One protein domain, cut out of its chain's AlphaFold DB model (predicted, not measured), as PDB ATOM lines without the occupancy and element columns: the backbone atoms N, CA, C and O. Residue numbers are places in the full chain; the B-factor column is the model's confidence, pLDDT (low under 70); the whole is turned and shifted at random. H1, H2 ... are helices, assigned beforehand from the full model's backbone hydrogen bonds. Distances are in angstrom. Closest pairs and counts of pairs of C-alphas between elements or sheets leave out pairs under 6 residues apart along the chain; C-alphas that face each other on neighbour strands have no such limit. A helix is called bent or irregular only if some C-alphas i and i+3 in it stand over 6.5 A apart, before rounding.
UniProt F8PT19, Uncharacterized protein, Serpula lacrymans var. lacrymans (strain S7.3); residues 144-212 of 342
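What this domain is: This is residues 144 to 212 of the 342 residues of an uncharacterized protein of Serpula lacrymans var. lacrymans (strain S7.3) (UniProt F8PT19). A small head with one long helical arm. H1 and H2 pack on each other in the head, with the long loop of residues 158 to 169 between them in the chain, and H3 begins at the head and runs on as an arm whose residues 192 to 212 stick out free. The printed part has 69 residues with three named helices, in the order H1, H2, H3, and no named strand; the class is all helix. It is only just extended, close to loose, with a radius of gyration of the C-alphas of 16.6 A. The C-alphas span 54 by 26 by 16 A, and the arm makes the length.

How they stand to each other: H1, residues 144 to 157, touches H2, residues 170 to 176, with 13 pairs of C-alphas within 8 A. The closest C-alphas of the two, those of Ser 150 and His 171, are 5.2 A apart. H1 and H2 run the same way at a steep tilt of 65 degrees. H3, residues 181 to 211, only just touches H1, with 3 pairs of C-alphas within 8 A. H1 touches H3 with residues 153 to 157 alone, and H3 touches H1 with residues 183 to 187 alone; the closest C-alphas of the two, those of Phe 157 and Leu 183, are 6.4 A apart. H1 and H3 run opposite ways at a steep tilt of 48 degrees. H2 and H3 are apart, though they follow each other in the chain. In H1, H2 and H3 every O i to N i+4 pair of the backbone is within hydrogen-bond range.

Where its parts are: H1 begins at C-alpha 144, at (370.869, 136.569, 286.881), and measures 20.1 A from first to last C-alpha. H2, from Trp 170 to Ala 176, measures 10.0 A. H3 begins at C-alpha 181, at (378.554, 131.363, 262.219), and ends 44.8 A away at C-alpha 211, at (339.549, 120.563, 281.442). No helix is bent or irregular.

The domain as a whole: The two C-alphas farthest apart, those of Ser 166 and Thr 212, are 54.3 A from each other. Without residues 192 to 212, which stand free, the remaining 48 residues span 29 by 25 by 15 A, with a radius of gyration of 10.2 A. The link from H1 to H2, 12 residues, is long; the link from H2 to H3, 4 residues, is tight. The printed part has no cut. The mean pLDDT of the printed part is 88.2, and residues 210 to 212 are under 70.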
ATOM      1  N   CYS A 144     370.172 137.688 286.242       89.56
ATOM      2  CA  CYS A 144     370.869 136.569 286.881       89.56
ATOM      3  C   CYS A 144     370.942 135.357 285.940       89.56
ATOM      4  O   CYS A 144     372.034 134.870 285.645       89.56
ATOM      5  N   GLU A 145     369.804 134.944 285.383       92.31
ATOM      6  CA  GLU A 145     369.727 133.800 284.468       92.31
ATOM      7  C   GLU A 145     370.469 134.075 283.146       92.31
ATOM      8  O   GLU A 145     371.137 133.196 282.603       92.31
ATOM      9  N   CYS A 146     370.479 135.324 282.672       91.62
ATOM     10  CA  CYS A 146     371.251 135.732 281.498       91.62
ATOM     11  C   CYS A 146     372.771 135.580 281.705       91.62
ATOM     12  O   CYS A 146     373.494 135.139 280.799       91.62
ATOM     13  N   LYS A 147     373.283 135.891 282.905       92.69
ATOM     14  CA  LYS A 147     374.699 135.666 283.252       92.69
ATOM     15  C   LYS A 147     375.035 134.175 283.279       92.69
ATOM     16  O   LYS A 147     376.089 133.787 282.767       92.69
ATOM     17  N   GLU A 148     374.148 133.344 283.819       92.88
ATOM     18  CA  GLU A 148     374.301 131.885 283.812       92.88
ATOM     19  C   GLU A 148     374.257 131.317 282.393       92.88
ATOM     20  O   GLU A 148     375.134 130.543 282.010       92.88
ATOM     21  N   TRP A 149     373.314 131.770 281.568       93.88
ATOM     22  CA  TRP A 149     373.240 131.418 280.152       93.88
ATOM     23  C   TRP A 149     374.528 131.767 279.413       93.88
ATOM     24  O   TRP A 149     375.083 130.924 278.713       93.88
ATOM     25  N   SER A 150     375.077 132.958 279.653       94.19
ATOM     26  CA  SER A 150     376.352 133.381 279.062       94.19
ATOM     27  C   SER A 150     377.503 132.444 279.444       94.19
ATOM     28  O   SER A 150     378.324 132.080 278.601       94.19
ATOM     29  N   ARG A 151     377.553 132.017 280.713       93.12
ATOM     30  CA  ARG A 151     378.536 131.039 281.198       93.12
ATOM     31  C   ARG A 151     378.374 129.695 280.489       93.12
ATOM     32  O   ARG A 151     379.365 129.142 280.020       93.12
ATOM     33  N   VAL A 152     377.148 129.185 280.386       93.44
ATOM     34  CA  VAL A 152     376.859 127.901 279.734       93.44
ATOM     35  C   VAL A 152     377.208 127.944 278.245       93.44
ATOM     36  O   VAL A 152     377.884 127.040 277.760       93.44
ATOM     37  N   MET A 153     376.840 129.011 277.530       94.50
ATOM     38  CA  MET A 153     377.178 129.158 276.110       94.50
ATOM     39  C   MET A 153     378.692 129.218 275.886       94.50
ATOM     40  O   MET A 153     379.191 128.608 274.943       94.50
ATOM     41  N   LEU A 154     379.449 129.882 276.767       94.06
ATOM     42  CA  LEU A 154     380.914 129.861 276.702       94.06
ATOM     43  C   LEU A 154     381.477 128.454 276.924       94.06
ATOM     44  O   LEU A 154     382.342 128.033 276.166       94.06
ATOM     45  N   ILE A 155     380.990 127.713 277.921       91.69
ATOM     46  CA  ILE A 155     381.455 126.341 278.192       91.69
ATOM     47  C   ILE A 155     381.204 125.423 276.989       91.69
ATOM     48  O   ILE A 155     382.062 124.613 276.641       91.69
ATOM     49  N   LEU A 156     380.035 125.545 276.360       92.81
ATOM     50  CA  LEU A 156     379.647 124.684 275.248       92.81
ATOM     51  C   LEU A 156     380.342 125.067 273.941       92.81
ATOM     52  O   LEU A 156     380.836 124.181 273.250       92.81
ATOM     53  N   PHE A 157     380.398 126.359 273.609       93.50
ATOM     54  CA  PHE A 157     380.727 126.828 272.257       93.50
ATOM     55  C   PHE A 157     382.051 127.580 272.137       93.50
ATOM     56  O   PHE A 157     382.484 127.860 271.023       93.50
ATOM     57  N   LYS A 158     382.728 127.905 273.243       92.00
ATOM     58  CA  LYS A 158     384.079 128.473 273.193       92.00
ATOM     59  C   LYS A 158     385.118 127.370 273.422       92.00
ATOM     60  O   LYS A 158     384.890 126.488 274.251       92.00
ATOM     61  N   PRO A 159     386.281 127.413 272.747       89.19
ATOM     62  CA  PRO A 159     387.348 126.450 272.995       89.19
ATOM     63  C   PRO A 159     387.763 126.425 274.470       89.19
ATOM     64  O   PRO A 159     388.072 127.471 275.060       89.19
ATOM     65  N   TRP A 160     387.804 125.228 275.068       81.69
ATOM     66  CA  TRP A 160     387.975 125.063 276.521       81.69
ATOM     67  C   TRP A 160     389.312 125.600 277.048       81.69
ATOM     68  O   TRP A 160     389.429 125.957 278.217       81.69
ATOM     69  N   VAL A 161     390.320 125.717 276.178       78.12
ATOM     70  CA  VAL A 161     391.641 126.268 276.512       78.12
ATOM     71  C   VAL A 161     391.613 127.750 276.901       78.12
ATOM     72  O   VAL A 161     392.558 128.226 277.521       78.12
ATOM     73  N   THR A 162     390.566 128.498 276.535       79.56
ATOM     74  CA  THR A 162     390.516 129.960 276.734       79.56
ATOM     75  C   THR A 162     389.172 130.459 277.266       79.56
ATOM     76  O   THR A 162     388.792 131.592 276.983       79.56
ATOM     77  N   LEU A 163     388.438 129.651 278.043       80.25
ATOM     78  CA  LEU A 163     387.050 129.949 278.447       80.25
ATOM     79  C   LEU A 163     386.844 131.366 279.004       80.25
ATOM     80  O   LEU A 163     386.009 132.100 278.467       80.25
ATOM     81  N   LYS A 164     387.629 131.794 280.002       81.31
ATOM     82  CA  LYS A 164     387.505 133.127 280.617       81.31
ATOM     83  C   LYS A 164     388.872 133.722 280.998       81.31
ATOM     84  O   LYS A 164     389.667 133.012 281.612       81.31
ATOM     85  N   PRO A 165     389.150 135.006 280.694       72.56
ATOM     86  CA  PRO A 165     390.253 135.745 281.309       72.56
ATOM     87  C   PRO A 165     390.033 135.895 282.820       72.56
ATOM     88  O   PRO A 165     388.893 136.037 283.266       72.56
ATOM     89  N   SER A 166     391.108 135.918 283.611       72.19
ATOM     90  CA  SER A 166     391.033 135.913 285.082       72.19
ATOM     91  C   SER A 166     390.213 137.066 285.681       72.19
ATOM     92  O   SER A 166     389.561 136.866 286.698       72.19
ATOM     93  N   ASN A 167     390.175 138.235 285.029       80.19
ATOM     94  CA  ASN A 167     389.559 139.452 285.581       80.19
ATOM     95  C   ASN A 167     388.221 139.858 284.933       80.19
ATOM     96  O   ASN A 167     387.667 140.892 285.298       80.19
ATOM     97  N   ASP A 168     387.697 139.099 283.969       86.62
ATOM     98  CA  ASP A 168     386.436 139.447 283.299       86.62
ATOM     99  C   ASP A 168     385.254 138.647 283.848       86.62
ATOM    100  O   ASP A 168     385.412 137.532 284.335       86.62
ATOM    101  N   THR A 169     384.034 139.174 283.746       89.62
ATOM    102  CA  THR A 169     382.825 138.392 284.057       89.62
ATOM    103  C   THR A 169     382.490 137.443 282.901       89.62
ATOM    104  O   THR A 169     382.857 137.687 281.747       89.62
ATOM    105  N   TRP A 170     381.769 136.353 283.190       90.38
ATOM    106  CA  TRP A 170     381.306 135.410 282.162       90.38
ATOM    107  C   TRP A 170     380.476 136.113 281.083       90.38
ATOM    108  O   TRP A 170     380.727 135.939 279.895       90.38
ATOM    109  N   HIS A 171     379.550 136.976 281.499       92.38
ATOM    110  CA  HIS A 171     378.695 137.729 280.587       92.38
ATOM    111  C   HIS A 171     379.487 138.683 279.686       92.38
ATOM    112  O   HIS A 171     379.323 138.663 278.468       92.38
ATOM    113  N   LYS A 172     380.423 139.457 280.250       92.69
ATOM    114  CA  LYS A 172     381.283 140.349 279.460       92.69
ATOM    115  C   LYS A 172     382.141 139.568 278.461       92.69
ATOM    116  O   LYS A 172     382.281 139.983 277.315       92.69
ATOM    117  N   THR A 173     382.679 138.422 278.879       93.19
ATOM    118  CA  THR A 173     383.472 137.539 278.010       93.19
ATOM    119  C   THR A 173     382.635 136.974 276.864       93.19
ATOM    120  O   THR A 173     383.132 136.875 275.747       93.19
ATOM    121  N   PHE A 174     381.376 136.623 277.130       93.88
ATOM    122  CA  PHE A 174     380.444 136.126 276.122       93.88
ATOM    123  C   PHE A 174     380.146 137.196 275.070       93.88
ATOM    124  O   PHE A 174     380.315 136.935 273.885       93.88
ATOM    125  N   LEU A 175     379.800 138.415 275.497       93.00
ATOM    126  CA  LEU A 175     379.510 139.528 274.586       93.00
ATOM    127  C   LEU A 175     380.717 139.937 273.731       93.00
ATOM    128  O   LEU A 175     380.551 140.372 272.595       93.00
ATOM    129  N   ALA A 176     381.929 139.817 274.274       93.50
ATOM    130  CA  ALA A 176     383.157 140.135 273.553       93.50
ATOM    131  C   ALA A 176     383.608 139.021 272.593       93.50
ATOM    132  O   ALA A 176     384.453 139.262 271.729       93.50
ATOM    133  N   HIS A 177     383.106 137.794 272.755       92.75
ATOM    134  CA  HIS A 177     383.538 136.665 271.946       92.75
ATOM    135  C   HIS A 177     382.750 136.594 270.637       92.75
ATOM    136  O   HIS A 177     381.526 136.508 270.630       92.75
ATOM    137  N   ASN A 178     383.472 136.581 269.517       93.81
ATOM    138  CA  ASN A 178     382.870 136.408 268.204       93.81
ATOM    139  C   ASN A 178     382.800 134.918 267.852       93.81
ATOM    140  O   ASN A 178     383.810 134.324 267.465       93.81
ATOM    141  N   PHE A 179     381.619 134.319 268.004       93.56
ATOM    142  CA  PHE A 179     381.404 132.916 267.668       93.56
ATOM    143  C   PHE A 179     381.419 132.702 266.146       93.56
ATOM    144  O   PHE A 179     380.855 133.506 265.398       93.56
ATOM    145  N   PRO A 180     382.001 131.592 265.658       92.81
ATOM    146  CA  PRO A 180     381.844 131.179 264.270       92.81
ATOM    147  C   PRO A 180     380.357 131.057 263.884       92.81
ATOM    148  O   PRO A 180     379.563 130.594 264.708       92.81
ATOM    149  N   PRO A 181     379.961 131.375 262.634       93.69
ATOM    150  CA  PRO A 181     378.554 131.363 262.219       93.69
ATOM    151  C   PRO A 181     377.815 130.044 262.498       93.69
ATOM    152  O   PRO A 181     376.647 130.060 262.881       93.69
ATOM    153  N   ALA A 182     378.498 128.904 262.357       89.25
ATOM    154  CA  ALA A 182     377.929 127.590 262.650       89.25
ATOM    155  C   ALA A 182     377.577 127.420 264.140       89.25
ATOM    156  O   ALA A 182     376.480 126.971 264.468       89.25
ATOM    157  N   LEU A 183     378.466 127.844 265.045       91.62
ATOM    158  CA  LEU A 183     378.228 127.776 266.490       91.62
ATOM    159  C   LEU A 183     377.189 128.807 266.931       91.62
ATOM    160  O   LEU A 183     376.328 128.498 267.749       91.62
ATOM    161  N   GLN A 184     377.200 129.997 266.326       94.44
ATOM    162  CA  GLN A 184     376.177 131.016 266.564       94.44
ATOM    163  C   GLN A 184     374.773 130.505 266.209       94.44
ATOM    164  O   GLN A 184     373.814 130.779 266.930       94.44
ATOM    165  N   MET A 185     374.642 129.730 265.128       92.81
ATOM    166  CA  MET A 185     373.382 129.076 264.776       92.81
ATOM    167  C   MET A 185     372.958 128.058 265.842       92.81
ATOM    168  O   MET A 185     371.795 128.051 266.233       92.81
ATOM    169  N   GLY A 186     373.892 127.261 266.372       92.00
ATOM    170  CA  GLY A 186     373.634 126.353 267.498       92.00
ATOM    171  C   GLY A 186     373.127 127.083 268.747       92.00
ATOM    172  O   GLY A 186     372.099 126.704 269.309       92.00
ATOM    173  N   ILE A 187     373.780 128.186 269.124       93.12
ATOM    174  CA  ILE A 187     373.371 129.052 270.245       93.12
ATOM    175  C   ILE A 187     371.946 129.589 270.031       93.12
ATOM    176  O   ILE A 187     371.113 129.555 270.939       93.12
ATOM    177  N   ASN A 188     371.637 130.057 268.820       92.25
ATOM    178  CA  ASN A 188     370.308 130.573 268.489       92.25
ATOM    179  C   ASN A 188     369.240 129.470 268.539       92.25
ATOM    180  O   ASN A 188     368.151 129.700 269.066       92.25
ATOM    181  N   ASN A 189     369.557 128.274 268.041       91.69
ATOM    182  CA  ASN A 189     368.653 127.127 268.068       91.69
ATOM    183  C   ASN A 189     368.300 126.728 269.503       91.69
ATOM    184  O   ASN A 189     367.126 126.513 269.786       91.69
ATOM    185  N   MET A 190     369.263 126.735 270.431       90.12
ATOM    186  CA  MET A 190     368.980 126.473 271.849       90.12
ATOM    187  C   MET A 190     367.977 127.471 272.440       90.12
ATOM    188  O   MET A 190     367.106 127.095 273.225       90.12
ATOM    189  N   ASN A 191     368.052 128.745 272.045       89.25
ATOM    190  CA  ASN A 191     367.080 129.747 272.477       89.25
ATOM    191  C   ASN A 191     365.677 129.471 271.904       89.25
ATOM    192  O   ASN A 191     364.679 129.587 272.612       89.25
ATOM    193  N   VAL A 192     365.591 129.076 270.629       91.06
ATOM    194  CA  VAL A 192     364.319 128.691 269.995       91.06
ATOM    195  C   VAL A 192     363.726 127.452 270.666       91.06
ATOM    196  O   VAL A 192     362.541 127.452 270.989       91.06
ATOM    197  N   GLU A 193     364.534 126.426 270.938       88.81
ATOM    198  CA  GLU A 193     364.085 125.216 271.633       88.81
ATOM    199  C   GLU A 193     363.519 125.523 273.020       88.81
ATOM    200  O   GLU A 193     362.465 124.993 273.374       88.81
ATOM    201  N   ASN A 194     364.163 126.415 273.778       87.56
ATOM    202  CA  ASN A 194     363.653 126.859 275.072       87.56
ATOM    203  C   ASN A 194     362.279 127.534 274.938       87.56
ATOM    204  O   ASN A 194     361.356 127.163 275.657       87.56
ATOM    205  N   LYS A 195     362.103 128.439 273.966       87.81
ATOM    206  CA  LYS A 195     360.814 129.113 273.719       87.81
ATOM    207  C   LYS A 195     359.713 128.142 273.301       87.81
ATOM    208  O   LYS A 195     358.578 128.254 273.759       87.81
ATOM    209  N   CYS A 196     360.038 127.181 272.439       90.62
ATOM    210  CA  CYS A 196     359.092 126.144 272.035       90.62
ATOM    211  C   CYS A 196     358.714 125.232 273.206       90.62
ATOM    212  O   CYS A 196     357.563 124.802 273.285       90.62
ATOM    213  N   ARG A 197     359.657 124.943 274.115       87.94
ATOM    214  CA  ARG A 197     359.379 124.199 275.347       87.94
ATOM    215  C   ARG A 197     358.375 124.952 276.215       87.94
ATOM    216  O   ARG A 197     357.349 124.374 276.535       87.94
ATOM    217  N   ASP A 198     358.579 126.247 276.477       87.50
ATOM    218  CA  ASP A 198     357.606 127.006 277.282       87.50
ATOM    219  C   ASP A 198     356.236 127.097 276.613       87.50
ATOM    220  O   ASP A 198     355.216 127.044 277.290       87.50
ATOM    221  N   ALA A 199     356.197 127.272 275.288       90.88
ATOM    222  CA  ALA A 199     354.939 127.348 274.556       90.88
ATOM    223  C   ALA A 199     354.141 126.044 274.695       90.88
ATOM    224  O   ALA A 199     352.926 126.085 274.877       90.88
ATOM    225  N   ARG A 200     354.835 124.899 274.656       91.25
ATOM    226  CA  ARG A 200     354.244 123.585 274.911       91.25
ATOM    227  C   ARG A 200     353.780 123.458 276.357       91.25
ATOM    228  O   ARG A 200     352.629 123.117 276.577       91.25
ATOM    229  N   ASP A 201     354.634 123.777 277.322       89.88
ATOM    230  CA  ASP A 201     354.307 123.640 278.746       89.88
ATOM    231  C   ASP A 201     353.131 124.547 279.139       89.88
ATOM    232  O   ASP A 201     352.244 124.142 279.892       89.88
ATOM    233  N   LYS A 202     353.071 125.757 278.570       91.81
ATOM    234  CA  LYS A 202     351.932 126.664 278.711       91.81
ATOM    235  C   LYS A 202     350.668 126.061 278.109       91.81
ATOM    236  O   LYS A 202     349.640 126.064 278.773       91.81
ATOM    237  N   TYR A 203     350.740 125.533 276.887       93.19
ATOM    238  CA  TYR A 203     349.598 124.883 276.249       93.19
ATOM    239  C   TYR A 203     349.065 123.714 277.088       93.19
ATOM    240  O   TYR A 203     347.859 123.620 277.297       93.19
ATOM    241  N   GLU A 204     349.947 122.867 277.625       90.75
ATOM    242  CA  GLU A 204     349.543 121.761 278.498       90.75
ATOM    243  C   GLU A 204     348.925 122.260 279.806       90.75
ATOM    244  O   GLU A 204     347.886 121.758 280.230       90.75
ATOM    245  N   THR A 205     349.511 123.288 280.421       92.12
ATOM    246  CA  THR A 205     348.970 123.898 281.645       92.12
ATOM    247  C   THR A 205     347.581 124.490 281.399       92.12
ATOM    248  O   THR A 205     346.649 124.232 282.166       92.12
ATOM    249  N   ASP A 206     347.415 125.238 280.307       90.31
ATOM    250  CA  ASP A 206     346.143 125.841 279.907       90.31
ATOM    251  C   ASP A 206     345.102 124.751 279.598       90.31
ATOM    252  O   ASP A 206     343.958 124.859 280.033       90.31
ATOM    253  N   ARG A 207     345.499 123.662 278.925       88.06
ATOM    254  CA  ARG A 207     344.636 122.504 278.640       88.06
ATOM    255  C   ARG A 207     344.168 121.812 279.919       88.06
ATOM    256  O   ARG A 207     342.975 121.554 280.060       88.06
ATOM    257  N   HIS A 208     345.071 121.554 280.863       79.94
ATOM    258  CA  HIS A 208     344.717 120.966 282.158       79.94
ATOM    259  C   HIS A 208     343.801 121.885 282.980       79.94
ATOM    260  O   HIS A 208     342.846 121.406 283.588       79.94
ATOM    261  N   THR A 209     344.029 123.199 282.937       79.25
ATOM    262  CA  THR A 209     343.193 124.193 283.636       79.25
ATOM    263  C   THR A 209     341.813 124.357 282.985       79.25
ATOM    264  O   THR A 209     340.825 124.608 283.668       79.25
ATOM    265  N   GLN A 210     341.703 124.202 281.662       66.88
ATOM    266  CA  GLN A 210     340.424 124.287 280.946       66.88
ATOM    267  C   GLN A 210     339.598 122.996 281.033       66.88
ATOM    268  O   GLN A 210     338.370 123.058 281.001       66.88
ATOM    269  N   GLN A 211     340.242 121.830 281.174       55.81
ATOM    270  CA  GLN A 211     339.549 120.563 281.442       55.81
ATOM    271  C   GLN A 211     338.911 120.526 282.837       55.81
ATOM    272  O   GLN A 211     337.895 119.857 283.018       55.81
ATOM    273  N   THR A 212     339.412 121.306 283.799       51.75
ATOM    274  CA  THR A 212     338.660 121.650 285.015       51.75
ATOM    275  C   THR A 212     337.634 122.743 284.699       51.75
ATOM    276  O   THR A 212     337.747 123.878 285.151       51.75
TER     277      THR A 212